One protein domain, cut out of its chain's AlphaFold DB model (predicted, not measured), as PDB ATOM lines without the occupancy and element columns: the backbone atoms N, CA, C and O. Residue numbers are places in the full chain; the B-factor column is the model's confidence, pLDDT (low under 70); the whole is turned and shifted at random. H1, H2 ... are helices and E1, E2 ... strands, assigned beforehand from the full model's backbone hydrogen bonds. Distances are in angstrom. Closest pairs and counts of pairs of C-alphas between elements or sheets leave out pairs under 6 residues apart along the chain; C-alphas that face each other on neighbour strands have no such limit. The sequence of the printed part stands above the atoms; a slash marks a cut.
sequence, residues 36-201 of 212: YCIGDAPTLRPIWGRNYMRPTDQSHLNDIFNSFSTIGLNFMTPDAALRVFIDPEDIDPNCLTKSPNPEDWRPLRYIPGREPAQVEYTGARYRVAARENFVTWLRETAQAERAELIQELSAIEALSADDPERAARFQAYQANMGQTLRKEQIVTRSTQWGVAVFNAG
ATOM      1  N   TYR A  36      97.165 127.377 104.622       93.81
ATOM      2  CA  TYR A  36      95.721 127.245 104.558       93.81
ATOM      3  C   TYR A  36      95.293 125.782 104.448       93.81
ATOM      4  O   TYR A  36      96.002 124.950 103.874       93.81
ATOM      5  N   CYS A  37      94.106 125.485 104.963       92.56
ATOM      6  CA  CYS A  37      93.420 124.211 104.808       92.56
ATOM      7  C   CYS A  37      91.898 124.387 104.929       92.56
ATOM      8  O   CYS A  37      91.388 125.472 105.222       92.56
ATOM      9  N   ILE A  38      91.168 123.301 104.681       90.12
ATOM     10  CA  ILE A  38      89.727 123.200 104.903       90.12
ATOM     11  C   ILE A  38      89.504 122.505 106.238       90.12
ATOM     12  O   ILE A  38      89.929 121.371 106.437       90.12
ATOM     13  N   GLY A  39      88.828 123.174 107.156       85.00
ATOM     14  CA  GLY A  39      88.463 122.608 108.439       85.00
ATOM     15  C   GLY A  39      87.006 122.174 108.477       85.00
ATOM     16  O   GLY A  39      86.113 123.010 108.353       85.00
ATOM     17  N   ASP A  40      86.747 120.890 108.716       77.12
ATOM     18  CA  ASP A  40      85.389 120.393 108.935       77.12
ATOM     19  C   ASP A  40      85.059 120.393 110.425       77.12
ATOM     20  O   ASP A  40      85.895 120.009 111.244       77.12
ATOM     21  N   ALA A  41      83.821 120.738 110.791       65.94
ATOM     22  CA  ALA A  41      83.401 120.793 112.193       65.94
ATOM     23  C   ALA A  41      83.864 119.588 113.050       65.94
ATOM     24  O   ALA A  41      84.369 119.850 114.133       65.94
ATOM     25  N   PRO A  42      83.795 118.308 112.613       65.94
ATOM     26  CA  PRO A  42      84.308 117.168 113.384       65.94
ATOM     27  C   PRO A  42      85.824 117.201 113.633       65.94
ATOM     28  O   PRO A  42      86.251 116.962 114.757       65.94
ATOM     29  N   THR A  43      86.626 117.540 112.617       68.56
ATOM     30  CA  THR A  43      88.089 117.721 112.744       68.56
ATOM     31  C   THR A  43      88.448 118.974 113.539       68.56
ATOM     32  O   THR A  43      89.500 119.038 114.169       68.56
ATOM     33  N   LEU A  44      87.538 119.952 113.552       69.19
ATOM     34  CA  LEU A  44      87.661 121.183 114.311       69.19
ATOM     35  C   LEU A  44      87.007 121.106 115.711       69.19
ATOM     36  O   LEU A  44      86.988 122.102 116.422       69.19
ATOM     37  N   ARG A  45      86.461 119.968 116.163       60.69
ATOM     38  CA  ARG A  45      85.815 119.878 117.495       60.69
ATOM     39  C   ARG A  45      86.753 120.106 118.684       60.69
ATOM     40  O   ARG A  45      86.300 120.731 119.640       60.69
ATOM     41  N   PRO A  46      88.032 119.684 118.654       55.06
ATOM     42  CA  PRO A  46      88.987 120.080 119.689       55.06
ATOM     43  C   PRO A  46      89.235 121.603 119.716       55.06
ATOM     44  O   PRO A  46      89.799 122.131 120.664       55.06
ATOM     45  N   ILE A  47      88.814 122.342 118.685       54.47
ATOM     46  CA  ILE A  47      89.247 123.717 118.400       54.47
ATOM     47  C   ILE A  47      88.387 124.787 119.060       54.47
ATOM     48  O   ILE A  47      88.720 125.964 119.022       54.47
ATOM     49  N   TRP A  48      87.293 124.438 119.731       59.91
ATOM     50  CA  TRP A  48      86.429 125.444 120.363       59.91
ATOM     51  C   TRP A  48      86.970 125.945 121.723       59.91
ATOM     52  O   TRP A  48      86.222 126.133 122.680       59.91
ATOM     53  N   GLY A  49      88.289 126.162 121.812       52.47
ATOM     54  CA  GLY A  49      89.044 126.454 123.031       52.47
ATOM     55  C   GLY A  49      89.052 127.919 123.506       52.47
ATOM     56  O   GLY A  49      89.199 128.862 122.730       52.47
ATOM     57  N   ARG A  50      88.933 128.055 124.839       45.84
ATOM     58  CA  ARG A  50      89.252 129.145 125.803       45.84
ATOM     59  C   ARG A  50      88.829 130.604 125.562       45.84
ATOM     60  O   ARG A  50      88.566 131.287 126.548       45.84
ATOM     61  N   ASN A  51      88.658 131.100 124.339       48.47
ATOM     62  CA  ASN A  51      88.299 132.514 124.099       48.47
ATOM     63  C   ASN A  51      86.790 132.837 124.227       48.47
ATOM     64  O   ASN A  51      86.335 133.932 123.881       48.47
ATOM     65  N   TYR A  52      86.014 131.924 124.818       51.19
ATOM     66  CA  TYR A  52      84.605 132.114 125.192       51.19
ATOM     67  C   TYR A  52      84.392 132.965 126.464       51.19
ATOM     68  O   TYR A  52      83.269 133.074 126.947       51.19
ATOM     69  N   MET A  53      85.427 133.598 127.029       51.12
ATOM     70  CA  MET A  53      85.316 134.264 128.342       51.12
ATOM     71  C   MET A  53      84.733 135.686 128.334       51.12
ATOM     72  O   MET A  53      84.558 136.274 129.398       51.12
ATOM     73  N   ARG A  54      84.402 136.266 127.173       55.28
ATOM     74  CA  ARG A  54      83.755 137.590 127.111       55.28
ATOM     75  C   ARG A  54      82.312 137.448 126.620       55.28
ATOM     76  O   ARG A  54      82.127 136.798 125.591       55.28
ATOM     77  N   PRO A  55      81.317 138.085 127.268       62.91
ATOM     78  CA  PRO A  55      79.922 137.996 126.851       62.91
ATOM     79  C   PRO A  55      79.752 138.298 125.361       62.91
ATOM     80  O   PRO A  55      80.422 139.180 124.801       62.91
ATOM     81  N   THR A  56      78.884 137.529 124.717       66.31
ATOM     82  CA  THR A  56      78.484 137.760 123.335       66.31
ATOM     83  C   THR A  56      77.501 138.925 123.316       66.31
ATOM     84  O   THR A  56      76.464 138.881 123.968       66.31
ATOM     85  N   ASP A  57      77.836 139.978 122.578       79.06
ATOM     86  CA  ASP A  57      76.880 141.031 122.226       79.06
ATOM     87  C   ASP A  57      75.883 140.483 121.197       79.06
ATOM     88  O   ASP A  57      76.262 140.135 120.074       79.06
ATOM     89  N   GLN A  58      74.617 140.385 121.600       79.81
ATOM     90  CA  GLN A  58      73.559 139.810 120.781       79.81
ATOM     91  C   GLN A  58      73.255 140.650 119.532       79.81
ATOM     92  O   GLN A  58      72.904 140.075 118.504       79.81
ATOM     93  N   SER A  59      73.421 141.978 119.583       83.31
ATOM     94  CA  SER A  59      73.167 142.842 118.421       83.31
ATOM     95  C   SER A  59      74.152 142.525 117.300       83.31
ATOM     96  O   SER A  59      73.752 142.226 116.180       83.31
ATOM     97  N   HIS A  60      75.441 142.470 117.637       79.81
ATOM     98  CA  HIS A  60      76.499 142.140 116.685       79.81
ATOM     99  C   HIS A  60      76.335 140.715 116.128       79.81
ATOM    100  O   HIS A  60      76.560 140.466 114.944       79.81
ATOM    101  N   LEU A  61      75.905 139.763 116.963       79.19
ATOM    102  CA  LEU A  61      75.619 138.408 116.496       79.19
ATOM    103  C   LEU A  61      74.469 138.391 115.478       79.19
ATOM    104  O   LEU A  61      74.586 137.724 114.451       79.19
ATOM    105  N   ASN A  62      73.389 139.129 115.743       80.88
ATOM    106  CA  ASN A  62      72.240 139.221 114.844       80.88
ATOM    107  C   ASN A  62      72.608 139.887 113.511       80.88
ATOM    108  O   ASN A  62      72.166 139.422 112.463       80.88
ATOM    109  N   ASP A  63      73.454 140.918 113.523       82.75
ATOM    110  CA  ASP A  63      73.918 141.576 112.296       82.75
ATOM    111  C   ASP A  63      74.710 140.607 111.408       82.75
ATOM    112  O   ASP A  63      74.465 140.506 110.203       82.75
ATOM    113  N   ILE A  64      75.612 139.821 112.006       77.62
ATOM    114  CA  ILE A  64      76.374 138.798 111.278       77.62
ATOM    115  C   ILE A  64      75.440 137.694 110.773       77.62
ATOM    116  O   ILE A  64      75.549 137.286 109.617       77.62
ATOM    117  N   PHE A  65      74.490 137.241 111.591       78.81
ATOM    118  CA  PHE A  65      73.480 136.262 111.184       78.81
ATOM    119  C   PHE A  65      72.671 136.750 109.969       78.81
ATOM    120  O   PHE A  65      72.538 136.028 108.982       78.81
ATOM    121  N   ASN A  66      72.193 137.995 110.000       79.06
ATOM    122  CA  ASN A  66      71.447 138.609 108.898       79.06
ATOM    123  C   ASN A  66      72.318 138.808 107.648       79.06
ATOM    124  O   ASN A  66      71.832 138.740 106.520       79.06
ATOM    125  N   SER A  67      73.627 139.004 107.814       78.62
ATOM    126  CA  SER A  67      74.538 139.053 106.669       78.62
ATOM    127  C   SER A  67      74.601 137.709 105.929       78.62
ATOM    128  O   SER A  67      74.658 137.693 104.697       78.62
ATOM    129  N   PHE A  68      74.490 136.575 106.636       76.94
ATOM    130  CA  PHE A  68      74.513 135.245 106.018       76.94
ATOM    131  C   PHE A  68      73.278 134.953 105.172       76.94
ATOM    132  O   PHE A  68      73.396 134.270 104.155       76.94
ATOM    133  N   SER A  69      72.111 135.487 105.538       68.62
ATOM    134  CA  SER A  69      70.903 135.343 104.717       68.62
ATOM    135  C   SER A  69      70.980 136.142 103.410       68.62
ATOM    136  O   SER A  69      70.321 135.778 102.439       68.62
ATOM    137  N   THR A  70      71.817 137.183 103.363       67.44
ATOM    138  CA  THR A  70      71.938 138.090 102.211       67.44
ATOM    139  C   THR A  70      73.106 137.722 101.293       67.44
ATOM    140  O   THR A  70      72.952 137.671 100.075       67.44
ATOM    141  N   ILE A  71      74.281 137.464 101.871       62.09
ATOM    142  CA  ILE A  71      75.552 137.275 101.146       62.09
ATOM    143  C   ILE A  71      75.922 135.782 101.056       62.09
ATOM    144  O   ILE A  71      76.750 135.378 100.240       62.09
ATOM    145  N   GLY A  72      75.265 134.933 101.851       66.06
ATOM    146  CA  GLY A  72      75.590 133.517 101.978       66.06
ATOM    147  C   GLY A  72      76.757 133.258 102.933       66.06
ATOM    148  O   GLY A  72      77.409 134.164 103.450       66.06
ATOM    149  N   LEU A  73      77.022 131.975 103.182       71.81
ATOM    150  CA  LEU A  73      78.118 131.516 104.035       71.81
ATOM    151  C   LEU A  73      79.392 131.368 103.193       71.81
ATOM    152  O   LEU A  73      79.715 130.268 102.750       71.81
ATOM    153  N   ASN A  74      80.101 132.470 102.937       70.69
ATOM    154  CA  ASN A  74      81.395 132.419 102.254       70.69
ATOM    155  C   ASN A  74      82.555 132.505 103.256       70.69
ATOM    156  O   ASN A  74      83.063 133.585 103.550       70.69
ATOM    157  N   PHE A  75      82.967 131.351 103.781       72.88
ATOM    158  CA  PHE A  75      84.132 131.237 104.672       72.88
ATOM    159  C   PHE A  75      85.368 130.665 103.977       72.88
ATOM    160  O   PHE A  75      86.378 130.401 104.626       72.88
ATOM    161  N   MET A  76      85.277 130.444 102.667       81.19
ATOM    162  CA  MET A  76      86.337 129.880 101.843       81.19
ATOM    163  C   MET A  76      87.087 131.016 101.157       81.19
ATOM    164  O   MET A  76      87.124 131.097  99.938       81.19
ATOM    165  N   THR A  77      87.623 131.942 101.949       83.81
ATOM    166  CA  THR A  77      88.494 133.026 101.481       83.81
ATOM    167  C   THR A  77      89.567 133.301 102.532       83.81
ATOM    168  O   THR A  77      89.308 133.094 103.722       83.81
ATOM    169  N   PRO A  78      90.766 133.772 102.140       84.31
ATOM    170  CA  PRO A  78      91.827 134.102 103.092       84.31
ATOM    171  C   PRO A  78      91.379 135.056 104.211       84.31
ATOM    172  O   PRO A  78      91.701 134.833 105.376       84.31
ATOM    173  N   ASP A  79      90.570 136.067 103.881       82.06
ATOM    174  CA  ASP A  79      90.090 137.079 104.837       82.06
ATOM    175  C   ASP A  79      89.020 136.542 105.805       82.06
ATOM    176  O   ASP A  79      88.840 137.031 106.931       82.06
ATOM    177  N   ALA A  80      88.280 135.518 105.375       79.56
ATOM    178  CA  ALA A  80      87.253 134.874 106.183       79.56
ATOM    179  C   ALA A  80      87.771 133.666 106.974       79.56
ATOM    180  O   ALA A  80      87.064 133.203 107.874       79.56
ATOM    181  N   ALA A  81      88.985 133.187 106.678       86.81
ATOM    182  CA  ALA A  81      89.551 131.994 107.285       86.81
ATOM    183  C   ALA A  81      89.698 132.131 108.809       86.81
ATOM    184  O   ALA A  81      90.080 133.179 109.346       86.81
ATOM    185  N   LEU A  82      89.394 131.046 109.519       84.38
ATOM    186  CA  LEU A  82      89.632 130.950 110.952       84.38
ATOM    187  C   LEU A  82      91.125 130.798 111.201       84.38
ATOM    188  O   LEU A  82      91.768 129.921 110.632       84.38
ATOM    189  N   ARG A  83      91.669 131.647 112.067       85.00
ATOM    190  CA  ARG A  83      93.072 131.579 112.466       85.00
ATOM    191  C   ARG A  83      93.194 130.628 113.639       85.00
ATOM    192  O   ARG A  83      92.588 130.886 114.678       85.00
ATOM    193  N   VAL A  84      93.951 129.557 113.459       84.31
ATOM    194  CA  VAL A  84      94.160 128.522 114.475       84.31
ATOM    195  C   VAL A  84      95.647 128.334 114.737       84.31
ATOM    196  O   VAL A  84      96.453 128.440 113.814       84.31
ATOM    197  N   PHE A  85      95.999 128.047 115.984       83.25
ATOM    198  CA  PHE A  85      97.367 127.810 116.431       83.25
ATOM    199  C   PHE A  85      97.533 126.339 116.778       83.25
ATOM    200  O   PHE A  85      96.892 125.842 117.701       83.25
ATOM    201  N   ILE A  86      98.354 125.643 115.998       84.94
ATOM    202  CA  ILE A  86      98.591 124.205 116.115       84.94
ATOM    203  C   ILE A  86     100.091 123.969 115.946       84.94
ATOM    204  O   ILE A  86     100.732 124.625 115.119       84.94
ATOM    205  N   ASP A  87     100.661 123.044 116.715       86.56
ATOM    206  CA  ASP A  87     102.052 122.650 116.521       86.56
ATOM    207  C   ASP A  87     102.227 122.009 115.130       86.56
ATOM    208  O   ASP A  87     101.511 121.062 114.789       86.56
ATOM    209  N   PRO A  88     103.164 122.493 114.290       85.31
ATOM    210  CA  PRO A  88     103.323 121.992 112.921       85.31
ATOM    211  C   PRO A  88     103.625 120.493 112.845       85.31
ATOM    212  O   PRO A  88     103.336 119.857 111.837       85.31
ATOM    213  N   GLU A  89     104.206 119.932 113.907       87.81
ATOM    214  CA  GLU A  89     104.524 118.509 114.012       87.81
ATOM    215  C   GLU A  89     103.307 117.611 114.267       87.81
ATOM    216  O   GLU A  89     103.421 116.394 114.134       87.81
ATOM    217  N   ASP A  90     102.163 118.183 114.639       89.00
ATOM    218  CA  ASP A  90     100.924 117.443 114.892       89.00
ATOM    219  C   ASP A  90     100.030 117.376 113.643       89.00
ATOM    220  O   ASP A  90      99.007 116.687 113.632       89.00
ATOM    221  N   ILE A  91     100.411 118.067 112.563       89.44
ATOM    222  CA  ILE A  91      99.630 118.204 111.331       89.44
ATOM    223  C   ILE A  91     100.302 117.442 110.186       89.44
ATOM    224  O   ILE A  91     101.518 117.491 110.013       89.44
ATOM    225  N   ASP A  92      99.507 116.768 109.351       91.19
ATOM    226  CA  ASP A  92     100.001 116.195 108.096       91.19
ATOM    227  C   ASP A  92     100.458 117.332 107.155       91.19
ATOM    228  O   ASP A  92      99.626 118.120 106.693       91.19
ATOM    229  N   PRO A  93     101.749 117.430 106.790       85.56
ATOM    230  CA  PRO A  93     102.232 118.517 105.939       85.56
ATOM    231  C   PRO A  93     101.558 118.542 104.558       85.56
ATOM    232  O   PRO A  93     101.523 119.588 103.912       85.56
ATOM    233  N   ASN A  94     100.970 117.428 104.104       90.44
ATOM    234  CA  ASN A  94     100.280 117.346 102.816       90.44
ATOM    235  C   ASN A  94      98.870 117.953 102.823       90.44
ATOM    236  O   ASN A  94      98.252 118.041 101.751       90.44
ATOM    237  N   CYS A  95      98.333 118.321 103.993       90.25
ATOM    238  CA  CYS A  95      97.041 118.998 104.090       90.25
ATOM    239  C   CYS A  95      97.145 120.527 104.076       90.25
ATOM    240  O   CYS A  95      96.131 121.195 103.887       90.25
ATOM    241  N   LEU A  96      98.346 121.080 104.268       92.56
ATOM    242  CA  LEU A  96      98.580 122.520 104.259       92.56
ATOM    243  C   LEU A  96      98.990 122.995 102.864       92.56
ATOM    244  O   LEU A  96      99.797 122.365 102.182       92.56
ATOM    245  N   THR A  97      98.467 124.146 102.454       92.62
ATOM    246  CA  THR A  97      98.892 124.841 101.234       92.62
ATOM    247  C   THR A  97      99.267 126.285 101.535       92.62
ATOM    248  O   THR A  97      98.684 126.925 102.401       92.62
ATOM    249  N   LYS A  98     100.250 126.830 100.819       90.19
ATOM    250  CA  LYS A  98     100.609 128.256 100.912       90.19
ATOM    251  C   LYS A  98      99.786 129.139  99.966       90.19
ATOM    252  O   LYS A  98      99.939 130.354  99.997       90.19
ATOM    253  N   SER A  99      98.932 128.546  99.132       90.88
ATOM    254  CA  SER A  99      98.124 129.281  98.158       90.88
ATOM    255  C   SER A  99      96.942 129.992  98.827       90.88
ATOM    256  O   SER A  99      96.195 129.348  99.567       90.88
ATOM    257  N   PRO A 100      96.705 131.284  98.540       88.12
ATOM    258  CA  PRO A 100      95.498 131.976  98.982       88.12
ATOM    259  C   PRO A 100      94.243 131.521  98.216       88.12
ATOM    260  O   PRO A 100      93.137 131.896  98.602       88.12
ATOM    261  N   ASN A 101      94.388 130.728  97.145       91.50
ATOM    262  CA  ASN A 101      93.262 130.256  96.347       91.50
ATOM    263  C   ASN A 101      92.558 129.084  97.055       91.50
ATOM    264  O   ASN A 101      93.178 128.034  97.236       91.50
ATOM    265  N   PRO A 102      91.263 129.210  97.395       88.19
ATOM    266  CA  PRO A 102      90.525 128.181  98.133       88.19
ATOM    267  C   PRO A 102      90.427 126.826  97.425       88.19
ATOM    268  O   PRO A 102      90.243 125.803  98.077       88.19
ATOM    269  N   GLU A 103      90.555 126.808  96.098       89.56
ATOM    270  CA  GLU A 103      90.532 125.587  95.283       89.56
ATOM    271  C   GLU A 103      91.745 124.679  95.538       89.56
ATOM    272  O   GLU A 103      91.657 123.465  95.361       89.56
ATOM    273  N   ASP A 104      92.857 125.249  96.012       92.00
ATOM    274  CA  ASP A 104      94.075 124.505  96.339       92.00
ATOM    275  C   ASP A 104      94.037 123.915  97.758       92.00
ATOM    276  O   ASP A 104      94.935 123.159  98.153       92.00
ATOM    277  N   TRP A 105      93.043 124.301  98.564       91.81
ATOM    278  CA  TRP A 105      92.982 123.960  99.981       91.81
ATOM    279  C   TRP A 105      92.529 122.519 100.175       91.81
ATOM    280  O   TRP A 105      91.656 122.002  99.478       91.81
ATOM    281  N   ARG A 106      93.129 121.850 101.160       91.44
ATOM    282  CA  ARG A 106      92.874 120.436 101.452       91.44
ATOM    283  C   ARG A 106      92.295 120.274 102.853       91.44
ATOM    284  O   ARG A 106      92.587 121.106 103.709       91.44
ATOM    285  N   PRO A 107      91.508 119.216 103.116       91.06
ATOM    286  CA  PRO A 107      90.995 118.947 104.456       91.06
ATOM    287  C   PRO A 107      92.126 118.823 105.476       91.06
ATOM    288  O   PRO A 107      93.057 118.054 105.236       91.06
ATOM    289  N   LEU A 108      92.025 119.546 106.593       89.69
ATOM    290  CA  LEU A 108      92.941 119.470 107.730       89.69
ATOM    291  C   LEU A 108      93.008 118.032 108.248       89.69
ATOM    292  O   LEU A 108      91.979 117.393 108.473       89.69
ATOM    293  N   ARG A 109      94.226 117.533 108.460       90.00
ATOM    294  CA  ARG A 109      94.474 116.213 109.043       90.00
ATOM    295  C   ARG A 109      95.554 116.317 110.098       90.00
ATOM    296  O   ARG A 109      96.620 116.871 109.840       90.00
ATOM    297  N   TYR A 110      95.274 115.740 111.256       88.50
ATOM    298  CA  TYR A 110      96.283 115.519 112.277       88.50
ATOM    299  C   TYR A 110      97.037 114.224 111.996       88.50
ATOM    300  O   TYR A 110      96.508 113.303 111.364       88.50
ATOM    301  N   ILE A 111      98.266 114.151 112.490       89.62
ATOM    302  CA  ILE A 111      98.994 112.891 112.558       89.62
ATOM    303  C   ILE A 111      98.271 111.985 113.574       89.62
ATOM    304  O   ILE A 111      98.015 112.435 114.691       89.62
ATOM    305  N   PRO A 112      97.943 110.724 113.226       88.31
ATOM    306  CA  PRO A 112      97.220 109.830 114.128       88.31
ATOM    307  C   PRO A 112      97.899 109.684 115.494       88.31
ATOM    308  O   PRO A 112      99.087 109.366 115.568       88.31
ATOM    309  N   GLY A 113      97.141 109.886 116.573       87.19
ATOM    310  CA  GLY A 113      97.634 109.828 117.953       87.19
ATOM    311  C   GLY A 113      98.327 111.105 118.443       87.19
ATOM    312  O   GLY A 113      98.746 111.152 119.599       87.19
ATOM    313  N   ARG A 114      98.452 112.127 117.588       87.38
ATOM    314  CA  ARG A 114      98.942 113.472 117.929       87.38
ATOM    315  C   ARG A 114      97.832 114.518 117.843       87.38
ATOM    316  O   ARG A 114      98.100 115.703 117.694       87.38
ATOM    317  N   GLU A 115      96.571 114.095 117.897       84.94
ATOM    318  CA  GLU A 115      95.451 115.023 117.877       84.94
ATOM    319  C   GLU A 115      95.517 115.933 119.115       84.94
ATOM    320  O   GLU A 115      95.526 115.435 120.248       84.94
ATOM    321  N   PRO A 116      95.536 117.262 118.935       77.00
ATOM    322  CA  PRO A 116      95.573 118.168 120.067       77.00
ATOM    323  C   PRO A 116      94.273 118.047 120.866       77.00
ATOM    324  O   PRO A 116      93.174 118.011 120.307       77.00
ATOM    325  N   ALA A 117      94.384 118.026 122.197       73.06
ATOM    326  CA  ALA A 117      93.215 118.016 123.078       73.06
ATOM    327  C   ALA A 117      92.386 119.302 122.937       73.06
ATOM    328  O   ALA A 117      91.168 119.280 123.126       73.06
ATOM    329  N   GLN A 118      93.059 120.419 122.636       68.56
ATOM    330  CA  GLN A 118      92.462 121.723 122.372       68.56
ATOM    331  C   GLN A 118      93.274 122.446 121.296       68.56
ATOM    332  O   GLN A 118      94.497 122.349 121.301       68.56
ATOM    333  N   VAL A 119      92.618 123.204 120.421       70.88
ATOM    334  CA  VAL A 119      93.301 124.149 119.522       70.88
ATOM    335  C   VAL A 119      92.861 125.559 119.866       70.88
ATOM    336  O   VAL A 119      91.677 125.823 120.085       70.88
ATOM    337  N   GLU A 120      93.824 126.468 119.905       69.94
ATOM    338  CA  GLU A 120      93.563 127.879 120.134       69.94
ATOM    339  C   GLU A 120      93.200 128.556 118.816       69.94
ATOM    340  O   GLU A 120      93.867 128.373 117.799       69.94
ATOM    341  N   TYR A 121      92.154 129.375 118.829       71.62
ATOM    342  CA  TYR A 121      91.850 130.269 117.719       71.62
ATOM    343  C   TYR A 121      91.838 131.715 118.200       71.62
ATOM    344  O   TYR A 121      91.446 132.024 119.333       71.62
ATOM    345  N   THR A 122      92.260 132.620 117.321       67.69
ATOM    346  CA  THR A 122      92.341 134.049 117.628       67.69
ATOM    347  C   THR A 122      91.285 134.827 116.854       67.69
ATOM    348  O   THR A 122      91.180 134.770 115.627       67.69
ATOM    349  N   GLY A 123      90.461 135.576 117.588       66.50
ATOM    350  CA  GLY A 123      89.385 136.376 117.005       66.50
ATOM    351  C   GLY A 123      88.220 135.543 116.455       66.50
ATOM    352  O   GLY A 123      87.968 134.425 116.885       66.50
ATOM    353  N   ALA A 124      87.428 136.136 115.555       73.69
ATOM    354  CA  ALA A 124      86.321 135.496 114.824       73.69
ATOM    355  C   ALA A 124      85.181 134.840 115.645       73.69
ATOM    356  O   ALA A 124      84.248 134.318 115.041       73.69
ATOM    357  N   ARG A 125      85.181 134.932 116.983       73.88
ATOM    358  CA  ARG A 125      84.173 134.318 117.877       73.88
ATOM    359  C   ARG A 125      82.719 134.564 117.464       73.88
ATOM    360  O   ARG A 125      81.913 133.646 117.463       73.88
ATOM    361  N   TYR A 126      82.397 135.798 117.074       76.12
ATOM    362  CA  TYR A 126      81.045 136.174 116.673       76.12
ATOM    363  C   TYR A 126      80.661 135.538 115.339       76.12
ATOM    364  O   TYR A 126      79.516 135.146 115.174       76.12
ATOM    365  N   ARG A 127      81.619 135.375 114.415       77.81
ATOM    366  CA  ARG A 127      81.394 134.680 113.138       77.81
ATOM    367  C   ARG A 127      81.147 133.191 113.362       77.81
ATOM    368  O   ARG A 127      80.250 132.635 112.740       77.81
ATOM    369  N   VAL A 128      81.907 132.572 114.268       77.00
ATOM    370  CA  VAL A 128      81.718 131.164 114.649       77.00
ATOM    371  C   VAL A 128      80.343 130.968 115.291       77.00
ATOM    372  O   VAL A 128      79.541 130.200 114.766       77.00
ATOM    373  N   ALA A 129      80.022 131.739 116.335       77.00
ATOM    374  CA  ALA A 129      78.737 131.651 117.031       77.00
ATOM    375  C   ALA A 129      77.540 131.979 116.118       77.00
ATOM    376  O   ALA A 129      76.544 131.261 116.110       77.00
ATOM    377  N   ALA A 130      77.633 133.031 115.297       79.44
ATOM    378  CA  ALA A 130      76.574 133.377 114.352       79.44
ATOM    379  C   ALA A 130      76.341 132.260 113.329       79.44
ATOM    380  O   ALA A 130      75.196 131.987 112.976       79.44
ATOM    381  N   ARG A 131      77.404 131.587 112.860       79.88
ATOM    382  CA  ARG A 131      77.265 130.458 111.933       79.88
ATOM    383  C   ARG A 131      76.604 129.275 112.619       79.88
ATOM    384  O   ARG A 131      75.738 128.659 112.013       79.88
ATOM    385  N   GLU A 132      77.001 128.934 113.841       78.75
ATOM    386  CA  GLU A 132      76.370 127.844 114.595       78.75
ATOM    387  C   GLU A 132      74.873 128.093 114.773       78.75
ATOM    388  O   GLU A 132      74.065 127.208 114.477       78.75
ATOM    389  N   ASN A 133      74.500 129.321 115.134       80.19
ATOM    390  CA  ASN A 133      73.102 129.730 115.237       80.19
ATOM    391  C   ASN A 133      72.390 129.651 113.881       80.19
ATOM    392  O   ASN A 133      71.282 129.133 113.801       80.19
ATOM    393  N   PHE A 134      73.032 130.102 112.802       81.62
ATOM    394  CA  PHE A 134      72.463 130.073 111.454       81.62
ATOM    395  C   PHE A 134      72.280 128.656 110.905       81.62
ATOM    396  O   PHE A 134      71.229 128.340 110.359       81.62
ATOM    397  N   VAL A 135      73.263 127.773 111.086       80.69
ATOM    398  CA  VAL A 135      73.177 126.362 110.682       80.69
ATOM    399  C   VAL A 135      72.118 125.627 111.500       80.69
ATOM    400  O   VAL A 135      71.382 124.812 110.943       80.69
ATOM    401  N   THR A 136      72.017 125.920 112.798       83.81
ATOM    402  CA  THR A 136      70.973 125.363 113.670       83.81
ATOM    403  C   THR A 136      69.594 125.826 113.215       83.81
ATOM    404  O   THR A 136      68.751 124.985 112.911       83.81
ATOM    405  N   TRP A 137      69.406 127.135 113.030       86.69
ATOM    406  CA  TRP A 137      68.162 127.708 112.520       86.69
ATOM    407  C   TRP A 137      67.771 127.134 111.151       86.69
ATOM    408  O   TRP A 137      66.619 126.745 110.953       86.69
ATOM    409  N   LEU A 138      68.717 127.017 110.210       85.94
ATOM    410  CA  LEU A 138      68.465 126.421 108.895       85.94
ATOM    411  C   LEU A 138      68.027 124.961 109.006       85.94
ATOM    412  O   LEU A 138      67.120 124.546 108.289       85.94
ATOM    413  N   ARG A 139      68.674 124.182 109.881       87.06
ATOM    414  CA  ARG A 139      68.349 122.769 110.095       87.06
ATOM    415  C   ARG A 139      66.950 122.611 110.678       87.06
ATOM    416  O   ARG A 139      66.176 121.817 110.155       87.06
ATOM    417  N   GLU A 140      66.637 123.365 111.725       89.56
ATOM    418  CA  GLU A 140      65.326 123.337 112.380       89.56
ATOM    419  C   GLU A 140      64.218 123.771 111.416       89.56
ATOM    420  O   GLU A 140      63.217 123.071 111.270       89.56
ATOM    421  N   THR A 141      64.436 124.864 110.680       88.50
ATOM    422  CA  THR A 141      63.478 125.368 109.685       88.50
ATOM    423  C   THR A 141      63.272 124.369 108.547       88.50
ATOM    424  O   THR A 141      62.137 124.077 108.189       88.50
ATOM    425  N   ALA A 142      64.347 123.797 107.993       88.00
ATOM    426  CA  ALA A 142      64.239 122.807 106.922       88.00
ATOM    427  C   ALA A 142      63.511 121.536 107.386       88.00
ATOM    428  O   ALA A 142      62.708 120.979 106.640       88.00
ATOM    429  N   GLN A 143      63.751 121.092 108.624       88.94
ATOM    430  CA  GLN A 143      63.062 119.939 109.196       88.94
ATOM    431  C   GLN A 143      61.563 120.205 109.393       88.94
ATOM    432  O   GLN A 143      60.752 119.335 109.071       88.94
ATOM    433  N   ALA A 144      61.195 121.389 109.892       91.56
ATOM    434  CA  ALA A 144      59.799 121.792 110.055       91.56
ATOM    435  C   ALA A 144      59.076 121.881 108.702       91.56
ATOM    436  O   ALA A 144      58.059 121.218 108.503       91.56
ATOM    437  N   GLU A 145      59.653 122.593 107.731       91.62
ATOM    438  CA  GLU A 145      59.083 122.737 106.383       91.62
ATOM    439  C   GLU A 145      58.940 121.392 105.669       91.62
ATOM    440  O   GLU A 145      57.955 121.143 104.979       91.62
ATOM    441  N   ARG A 146      59.894 120.475 105.855       91.00
ATOM    442  CA  ARG A 146      59.796 119.128 105.291       91.00
ATOM    443  C   ARG A 146      58.625 118.340 105.873       91.00
ATOM    444  O   ARG A 146      57.976 117.600 105.135       91.00
ATOM    445  N   ALA A 147      58.351 118.482 107.169       92.88
ATOM    446  CA  ALA A 147      57.189 117.855 107.791       92.88
ATOM    447  C   ALA A 147      55.876 118.427 107.226       92.88
ATOM    448  O   ALA A 147      54.971 117.658 106.903       92.88
ATOM    449  N   GLU A 148      55.806 119.746 107.028       93.69
ATOM    450  CA  GLU A 148      54.666 120.412 106.384       93.69
ATOM    451  C   GLU A 148      54.481 119.951 104.932       93.69
ATOM    452  O   GLU A 148      53.371 119.619 104.527       93.69
ATOM    453  N   LEU A 149      55.564 119.823 104.159       93.38
ATOM    454  CA  LEU A 149      55.522 119.335 102.777       93.38
ATOM    455  C   LEU A 149      54.996 117.898 102.666       93.38
ATOM    456  O   LEU A 149      54.293 117.580 101.710       93.38
ATOM    457  N   ILE A 150      55.317 117.025 103.626       93.31
ATOM    458  CA  ILE A 150      54.776 115.656 103.670       93.31
ATOM    459  C   ILE A 150      53.257 115.685 103.904       93.31
ATOM    460  O   ILE A 150      52.516 114.940 103.256       93.31
ATOM    461  N   GLN A 151      52.785 116.557 104.802       93.19
ATOM    462  CA  GLN A 151      51.354 116.736 105.061       93.19
ATOM    463  C   GLN A 151      50.633 117.333 103.846       93.19
ATOM    464  O   GLN A 151      49.574 116.843 103.459       93.19
ATOM    465  N   GLU A 152      51.232 118.337 103.207       92.81
ATOM    466  CA  GLU A 152      50.687 119.003 102.025       92.81
ATOM    467  C   GLU A 152      50.589 118.051 100.830       92.81
ATOM    468  O   GLU A 152      49.552 118.000 100.173       92.81
ATOM    469  N   LEU A 153      51.619 117.233 100.581       94.19
ATOM    470  CA  LEU A 153      51.563 116.209  99.536       94.19
ATOM    471  C   LEU A 153      50.420 115.219  99.789       94.19
ATOM    472  O   LEU A 153      49.652 114.934  98.874       94.19
ATOM    473  N   SER A 154      50.258 114.765 101.036       94.62
ATOM    474  CA  SER A 154      49.154 113.872 101.418       94.62
ATOM    475  C   SER A 154      47.784 114.524 101.175       94.62
ATOM    476  O   SER A 154      46.855 113.866 100.710       94.62
ATOM    477  N   ALA A 155      47.649 115.827 101.448       93.06
ATOM    478  CA  ALA A 155      46.422 116.578 101.184       93.06
ATOM    479  C   ALA A 155      46.146 116.743  99.678       93.06
ATOM    480  O   ALA A 155      45.002 116.608  99.252       93.06
ATOM    481  N   ILE A 156      47.180 116.981  98.864       93.31
ATOM    482  CA  ILE A 156      47.078 117.057  97.397       93.31
ATOM    483  C   ILE A 156      46.685 115.701  96.798       93.31
ATOM    484  O   ILE A 156      45.898 115.642  95.853       93.31
ATOM    485  N   GLU A 157      47.234 114.606  97.324       92.38
ATOM    486  CA  GLU A 157      46.917 113.242  96.887       92.38
ATOM    487  C   GLU A 157      45.489 112.818  97.252       92.38
ATOM    488  O   GLU A 157      44.910 111.985  96.555       92.38
ATOM    489  N   ALA A 158      44.901 113.416  98.292       94.00
ATOM    490  CA  ALA A 158      43.504 113.204  98.664       94.00
ATOM    491  C   ALA A 158      42.500 113.930  97.743       94.00
ATOM    492  O   ALA A 158      41.318 113.581  97.744       94.00
ATOM    493  N   LEU A 159      42.943 114.924  96.961       93.19
ATOM    494  CA  LEU A 159      42.103 115.609  95.975       93.19
ATOM    495  C   LEU A 159      41.894 114.744  94.724       93.19
ATOM    496  O   LEU A 159      42.776 113.993  94.298       93.19
ATOM    497  N   SER A 160      40.730 114.898  94.087       90.56
ATOM    498  CA  SER A 160      40.446 114.242  92.807       90.56
ATOM    499  C   SER A 160      41.412 114.714  91.717       90.56
ATOM    500  O   SER A 160      41.864 115.858  91.717       90.56
ATOM    501  N   ALA A 161      41.705 113.852  90.743       86.44
ATOM    502  CA  ALA A 161      42.602 114.198  89.645       86.44
ATOM    503  C   ALA A 161      42.086 115.346  88.766       86.44
ATOM    504  O   ALA A 161      42.903 116.084  88.219       86.44
ATOM    505  N   ASP A 162      40.767 115.508  88.695       90.94
ATOM    506  CA  ASP A 162      40.097 116.557  87.923       90.94
ATOM    507  C   ASP A 162      39.890 117.853  88.728       90.94
ATOM    508  O   ASP A 162      39.311 118.813  88.219       90.94
ATOM    509  N   ASP A 163      40.336 117.891  89.990       91.25
ATOM    510  CA  ASP A 163      40.216 119.076  90.830       91.25
ATOM    511  C   ASP A 163      41.218 120.159  90.374       91.25
ATOM    512  O   ASP A 163      42.435 119.931  90.410       91.25
ATOM    513  N   PRO A 164      40.754 121.351  89.955       88.81
ATOM    514  CA  PRO A 164      41.643 122.431  89.535       88.81
ATOM    515  C   PRO A 164      42.564 122.929  90.663       88.81
ATOM    516  O   PRO A 164      43.663 123.416  90.381       88.81
ATOM    517  N   GLU A 165      42.172 122.780  91.933       91.75
ATOM    518  CA  GLU A 165      42.987 123.152  93.094       91.75
ATOM    519  C   GLU A 165      44.214 122.242  93.237       91.75
ATOM    520  O   GLU A 165      45.291 122.700  93.634       91.75
ATOM    521  N   ARG A 166      44.098 120.972  92.824       92.38
ATOM    522  CA  ARG A 166      45.186 119.987  92.896       92.38
ATOM    523  C   ARG A 166      46.416 120.448  92.122       92.38
ATOM    524  O   ARG A 166      47.530 120.373  92.637       92.38
ATOM    525  N   ALA A 167      46.226 120.954  90.904       89.50
ATOM    526  CA  ALA A 167      47.327 121.422  90.063       89.50
ATOM    527  C   ALA A 167      48.024 122.657  90.660       89.50
ATOM    528  O   ALA A 167      49.255 122.715  90.688       89.50
ATOM    529  N   ALA A 168      47.251 123.617  91.179       91.44
ATOM    530  CA  ALA A 168      47.785 124.827  91.802       91.44
ATOM    531  C   ALA A 168      48.582 124.509  93.078       91.44
ATOM    532  O   ALA A 168      49.713 124.974  93.242       91.44
ATOM    533  N   ARG A 169      48.037 123.657  93.955       94.19
ATOM    534  CA  ARG A 169      48.718 123.225  95.184       94.19
ATOM    535  C   ARG A 169      49.956 122.388  94.893       94.19
ATOM    536  O   ARG A 169      50.982 122.586  95.535       94.19
ATOM    537  N   PHE A 170      49.919 121.529  93.875       93.25
ATOM    538  CA  PHE A 170      51.092 120.752  93.472       93.25
ATOM    539  C   PHE A 170      52.236 121.628  92.942       93.25
ATOM    540  O   PHE A 170      53.398 121.374  93.255       93.25
ATOM    541  N   GLN A 171      51.934 122.701  92.202       92.00
ATOM    542  CA  GLN A 171      52.954 123.677  91.796       92.00
ATOM    543  C   GLN A 171      53.567 124.404  93.003       92.00
ATOM    544  O   GLN A 171      54.791 124.526  93.085       92.00
ATOM    545  N   ALA A 172      52.742 124.840  93.960       92.19
ATOM    546  CA  ALA A 172      53.224 125.462  95.193       92.19
ATOM    547  C   ALA A 172      54.092 124.496  96.023       92.19
ATOM    548  O   ALA A 172      55.173 124.869  96.480       92.19
ATOM    549  N   TYR A 173      53.671 123.232  96.138       94.00
ATOM    550  CA  TYR A 173      54.438 122.159  96.772       94.00
ATOM    551  C   TYR A 173      55.827 122.000  96.140       94.00
ATOM    552  O   TYR A 173      56.824 121.966  96.859       94.00
ATOM    553  N   GLN A 174      55.924 121.956  94.806       93.44
ATOM    554  CA  GLN A 174      57.215 121.828  94.121       93.44
ATOM    555  C   GLN A 174      58.140 123.021  94.390       93.44
ATOM    556  O   GLN A 174      59.336 122.831  94.625       93.44
ATOM    557  N   ALA A 175      57.598 124.242  94.383       91.81
ATOM    558  CA  ALA A 175      58.369 125.445  94.681       91.81
ATOM    559  C   ALA A 175      58.914 125.422  96.119       91.81
ATOM    560  O   ALA A 175      60.108 125.652  96.332       91.81
ATOM    561  N   ASN A 176      58.063 125.078  97.088       91.88
ATOM    562  CA  ASN A 176      58.438 124.991  98.499       91.88
ATOM    563  C   ASN A 176      59.452 123.862  98.745       91.88
ATOM    564  O   ASN A 176      60.469 124.086  99.398       91.88
ATOM    565  N   MET A 177      59.262 122.693  98.125       92.31
ATOM    566  CA  MET A 177      60.225 121.588  98.167       92.31
ATOM    567  C   MET A 177      61.601 122.010  97.638       92.31
ATOM    568  O   MET A 177      62.624 121.719  98.260       92.31
ATOM    569  N   GLY A 178      61.648 122.749  96.525       88.88
ATOM    570  CA  GLY A 178      62.899 123.288  95.988       88.88
ATOM    571  C   GLY A 178      63.629 124.208  96.976       88.88
ATOM    572  O   GLY A 178      64.857 124.145  97.092       88.88
ATOM    573  N   GLN A 179      62.894 125.030  97.731       87.94
ATOM    574  CA  GLN A 179      63.475 125.891  98.765       87.94
ATOM    575  C   GLN A 179      63.995 125.094  99.965       87.94
ATOM    576  O   GLN A 179      65.122 125.334 100.408       87.94
ATOM    577  N   THR A 180      63.224 124.127 100.465       88.75
ATOM    578  CA  THR A 180      63.634 123.274 101.590       88.75
ATOM    579  C   THR A 180      64.888 122.468 101.242       88.75
ATOM    580  O   THR A 180      65.856 122.486 102.002       88.75
ATOM    581  N   LEU A 181      64.951 121.871 100.045       87.38
ATOM    582  CA  LEU A 181      66.146 121.167  99.560       87.38
ATOM    583  C   LEU A 181      67.372 122.088  99.484       87.38
ATOM    584  O   LEU A 181      68.480 121.686  99.842       87.38
ATOM    585  N   ARG A 182      67.193 123.343  99.056       84.69
ATOM    586  CA  ARG A 182      68.282 124.329  99.041       84.69
ATOM    587  C   ARG A 182      68.807 124.612 100.452       84.69
ATOM    588  O   ARG A 182      70.021 124.705 100.625       84.69
ATOM    589  N   LYS A 183      67.934 124.725 101.460       84.00
ATOM    590  CA  LYS A 183      68.344 124.906 102.866       84.00
ATOM    591  C   LYS A 183      69.118 123.696 103.384       84.00
ATOM    592  O   LYS A 183      70.195 123.875 103.949       84.00
ATOM    593  N   GLU A 184      68.635 122.479 103.126       83.25
ATOM    594  CA  GLU A 184      69.331 121.237 103.498       83.25
ATOM    595  C   GLU A 184      70.739 121.175 102.874       83.25
ATOM    596  O   GLU A 184      71.720 120.907 103.570       83.25
ATOM    597  N   GLN A 185      70.873 121.522 101.588       81.81
ATOM    598  CA  GLN A 185      72.172 121.589 100.908       81.81
ATOM    599  C   GLN A 185      73.118 122.618 101.536       81.81
ATOM    600  O   GLN A 185      74.319 122.356 101.660       81.81
ATOM    601  N   ILE A 186      72.601 123.786 101.935       79.00
ATOM    602  CA  ILE A 186      73.399 124.796 102.637       79.00
ATOM    603  C   ILE A 186      73.890 124.226 103.966       79.00
ATOM    604  O   ILE A 186      75.084 124.334 104.229       79.00
ATOM    605  N   VAL A 187      73.035 123.574 104.764       78.81
ATOM    606  CA  VAL A 187      73.424 122.949 106.046       78.81
ATOM    607  C   VAL A 187      74.553 121.937 105.852       78.81
ATOM    608  O   VAL A 187      75.527 121.962 106.602       78.81
ATOM    609  N   THR A 188      74.470 121.081 104.830       70.56
ATOM    610  CA  THR A 188      75.530 120.102 104.536       70.56
ATOM    611  C   THR A 188      76.854 120.783 104.178       70.56
ATOM    612  O   THR A 188      77.905 120.402 104.694       70.56
ATOM    613  N   ARG A 189      76.814 121.819 103.330       70.56
ATOM    614  CA  ARG A 189      78.015 122.547 102.877       70.56
ATOM    615  C   ARG A 189      78.603 123.454 103.952       70.56
ATOM    616  O   ARG A 189      79.808 123.662 103.996       70.56
ATOM    617  N   SER A 190      77.778 123.952 104.867       73.62
ATOM    618  CA  SER A 190      78.218 124.787 105.986       73.62
ATOM    619  C   SER A 190      78.668 123.973 107.193       73.62
ATOM    620  O   SER A 190      78.469 124.362 108.338       73.62
ATOM    621  N   THR A 191      79.338 122.853 106.928       72.56
ATOM    622  CA  THR A 191      80.180 122.133 107.891       72.56
ATOM    623  C   THR A 191      81.650 122.521 107.762       72.56
ATOM    624  O   THR A 191      82.364 122.464 108.766       72.56
ATOM    625  N   GLN A 192      82.050 123.048 106.602       80.56
ATOM    626  CA  GLN A 192      83.431 123.394 106.276       80.56
ATOM    627  C   GLN A 192      83.761 124.856 106.602       80.56
ATOM    628  O   GLN A 192      82.871 125.714 106.680       80.56
ATOM    629  N   TRP A 193      85.051 125.120 106.786       83.31
ATOM    630  CA  TRP A 193      85.647 126.432 106.992       83.31
ATOM    631  C   TRP A 193      86.963 126.538 106.235       83.31
ATOM    632  O   TRP A 193      87.734 125.582 106.200       83.31
ATOM    633  N   GLY A 194      87.269 127.733 105.737       88.19
ATOM    634  CA  GLY A 194      88.652 128.114 105.511       88.19
ATOM    635  C   GLY A 194      89.384 128.222 106.838       88.19
ATOM    636  O   GLY A 194      88.874 128.834 107.779       88.19
ATOM    637  N   VAL A 195      90.575 127.645 106.920       89.19
ATOM    638  CA  VAL A 195      91.416 127.692 108.114       89.19
ATOM    639  C   VAL A 195      92.808 128.155 107.716       89.19
ATOM    640  O   VAL A 195      93.401 127.629 106.781       89.19
ATOM    641  N   ALA A 196      93.317 129.153 108.430       90.56
ATOM    642  CA  ALA A 196      94.698 129.600 108.374       90.56
ATOM    643  C   ALA A 196      95.411 129.069 109.622       90.56
ATOM    644  O   ALA A 196      95.062 129.432 110.747       90.56
ATOM    645  N   VAL A 197      96.379 128.188 109.412       90.00
ATOM    646  CA  VAL A 197      97.132 127.526 110.473       90.00
ATOM    647  C   VAL A 197      98.399 128.311 110.765       90.00
ATOM    648  O   VAL A 197      99.155 128.652 109.851       90.00
ATOM    649  N   PHE A 198      98.633 128.550 112.046       89.31
ATOM    650  CA  PHE A 198      99.820 129.183 112.591       89.31
ATOM    651  C   PHE A 198     100.499 128.233 113.576       89.31
ATOM    652  O   PHE A 198      99.837 127.427 114.227       89.31
ATOM    653  N   ASN A 199     101.816 128.349 113.701       88.50
ATOM    654  CA  ASN A 199     102.602 127.587 114.656       88.50
ATOM    655  C   ASN A 199     102.277 128.048 116.088       88.50
ATOM    656  O   ASN A 199     102.454 129.226 116.426       88.50
ATOM    657  N   ALA A 200     101.820 127.117 116.928       81.19
ATOM    658  CA  ALA A 200     101.451 127.389 118.316       81.19
ATOM    659  C   ALA A 200     102.621 127.919 119.162       81.19
ATOM    660  O   ALA A 200     102.425 128.857 119.936       81.19
ATOM    661  N   GLY A 201     103.847 127.436 118.934       75.38
ATOM    662  CA  GLY A 201     105.060 127.924 119.606       75.38
ATOM    663  C   GLY A 201     105.433 129.382 119.294       75.38
ATOM    664  O   GLY A 201     106.342 129.933 119.905       75.38
TER     665      GLY A 201
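AT A GLANCE: This is residues 36 to 201 of the 212 residues of an uncharacterized protein of Plicaturopsis crispa FD-325 SS-3 (UniProt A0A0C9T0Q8). A small head, made of a three-stranded sheet and the long loop of residues 87 to 124, sits at one end of a long helical hairpin, H2 and H3, which makes most of the length. The short helix H1 packs on residues 126 to 134 of H2. The printed part has 166 residues, with three named helices and three named strands in the order E1 H1 E2 H2 H3 E3; the sheet, E1 E3 E2, is mixed and the class is mostly helix. The whole is loose, with a radius of gyration of the C-alphas of 21.0 A and spans of 73 by 36 by 29 A.

IN THESE COORDINATES: E3, residues 192 to 199, is 21.3 A long and ends with C-alpha 199 at (102.602, 127.587, 114.656). E1 is residues 36 to 40, from C-alpha 36 at (95.721, 127.245, 104.558), and E2 is residues 82 to 86. H2, residues 125 to 158, is 49.7 A long; H3, residues 164 to 189, is 38.7 A; H1, residues 58 to 71, is 19.9 A.

HOW THE PARTS SIT: The sheet is strongly twisted. E1 and E3 are antiparallel, with N 39 and O 193 2.8 A apart. E3 and E2 are parallel, with N 84 and O 196 2.9 A apart. E2, H2, H3 and E3 form a strand-helix-strand unit, two parallel neighbour strands joined through helices, with a right-handed crossover. Residues 84 to 85 of E2 pair antiparallel with residues 120 to 121. H2 and H3, a hairpin, touch at a shallow tilt of 26 degrees, opposite ways; their closest C-alphas, of Ala 142 and Thr 180, are 5.4 A apart. H1 touches residues 126 to 134 of H2 at a steep tilt of 57 degrees; the closest C-alphas, of Phe 65 and Ala 130, are 5.3 A apart. H1 and H3 are apart. Every O i to N i+4 pair is within hydrogen-bond range in H2, 8 of 10 in H1 and 21 of 22 in H3.

THE WHOLE: The C-alphas of Asp 162 and Gly 201, the two farthest apart, are 73.2 A apart. The printed part has no cut. The links E1 to H1 and E2 to H2 are long, with 17 and 38 residues. The mean pLDDT of the printed part is 82.2; residues 41 to 56 and 69 to 72 are among the 24 under 70.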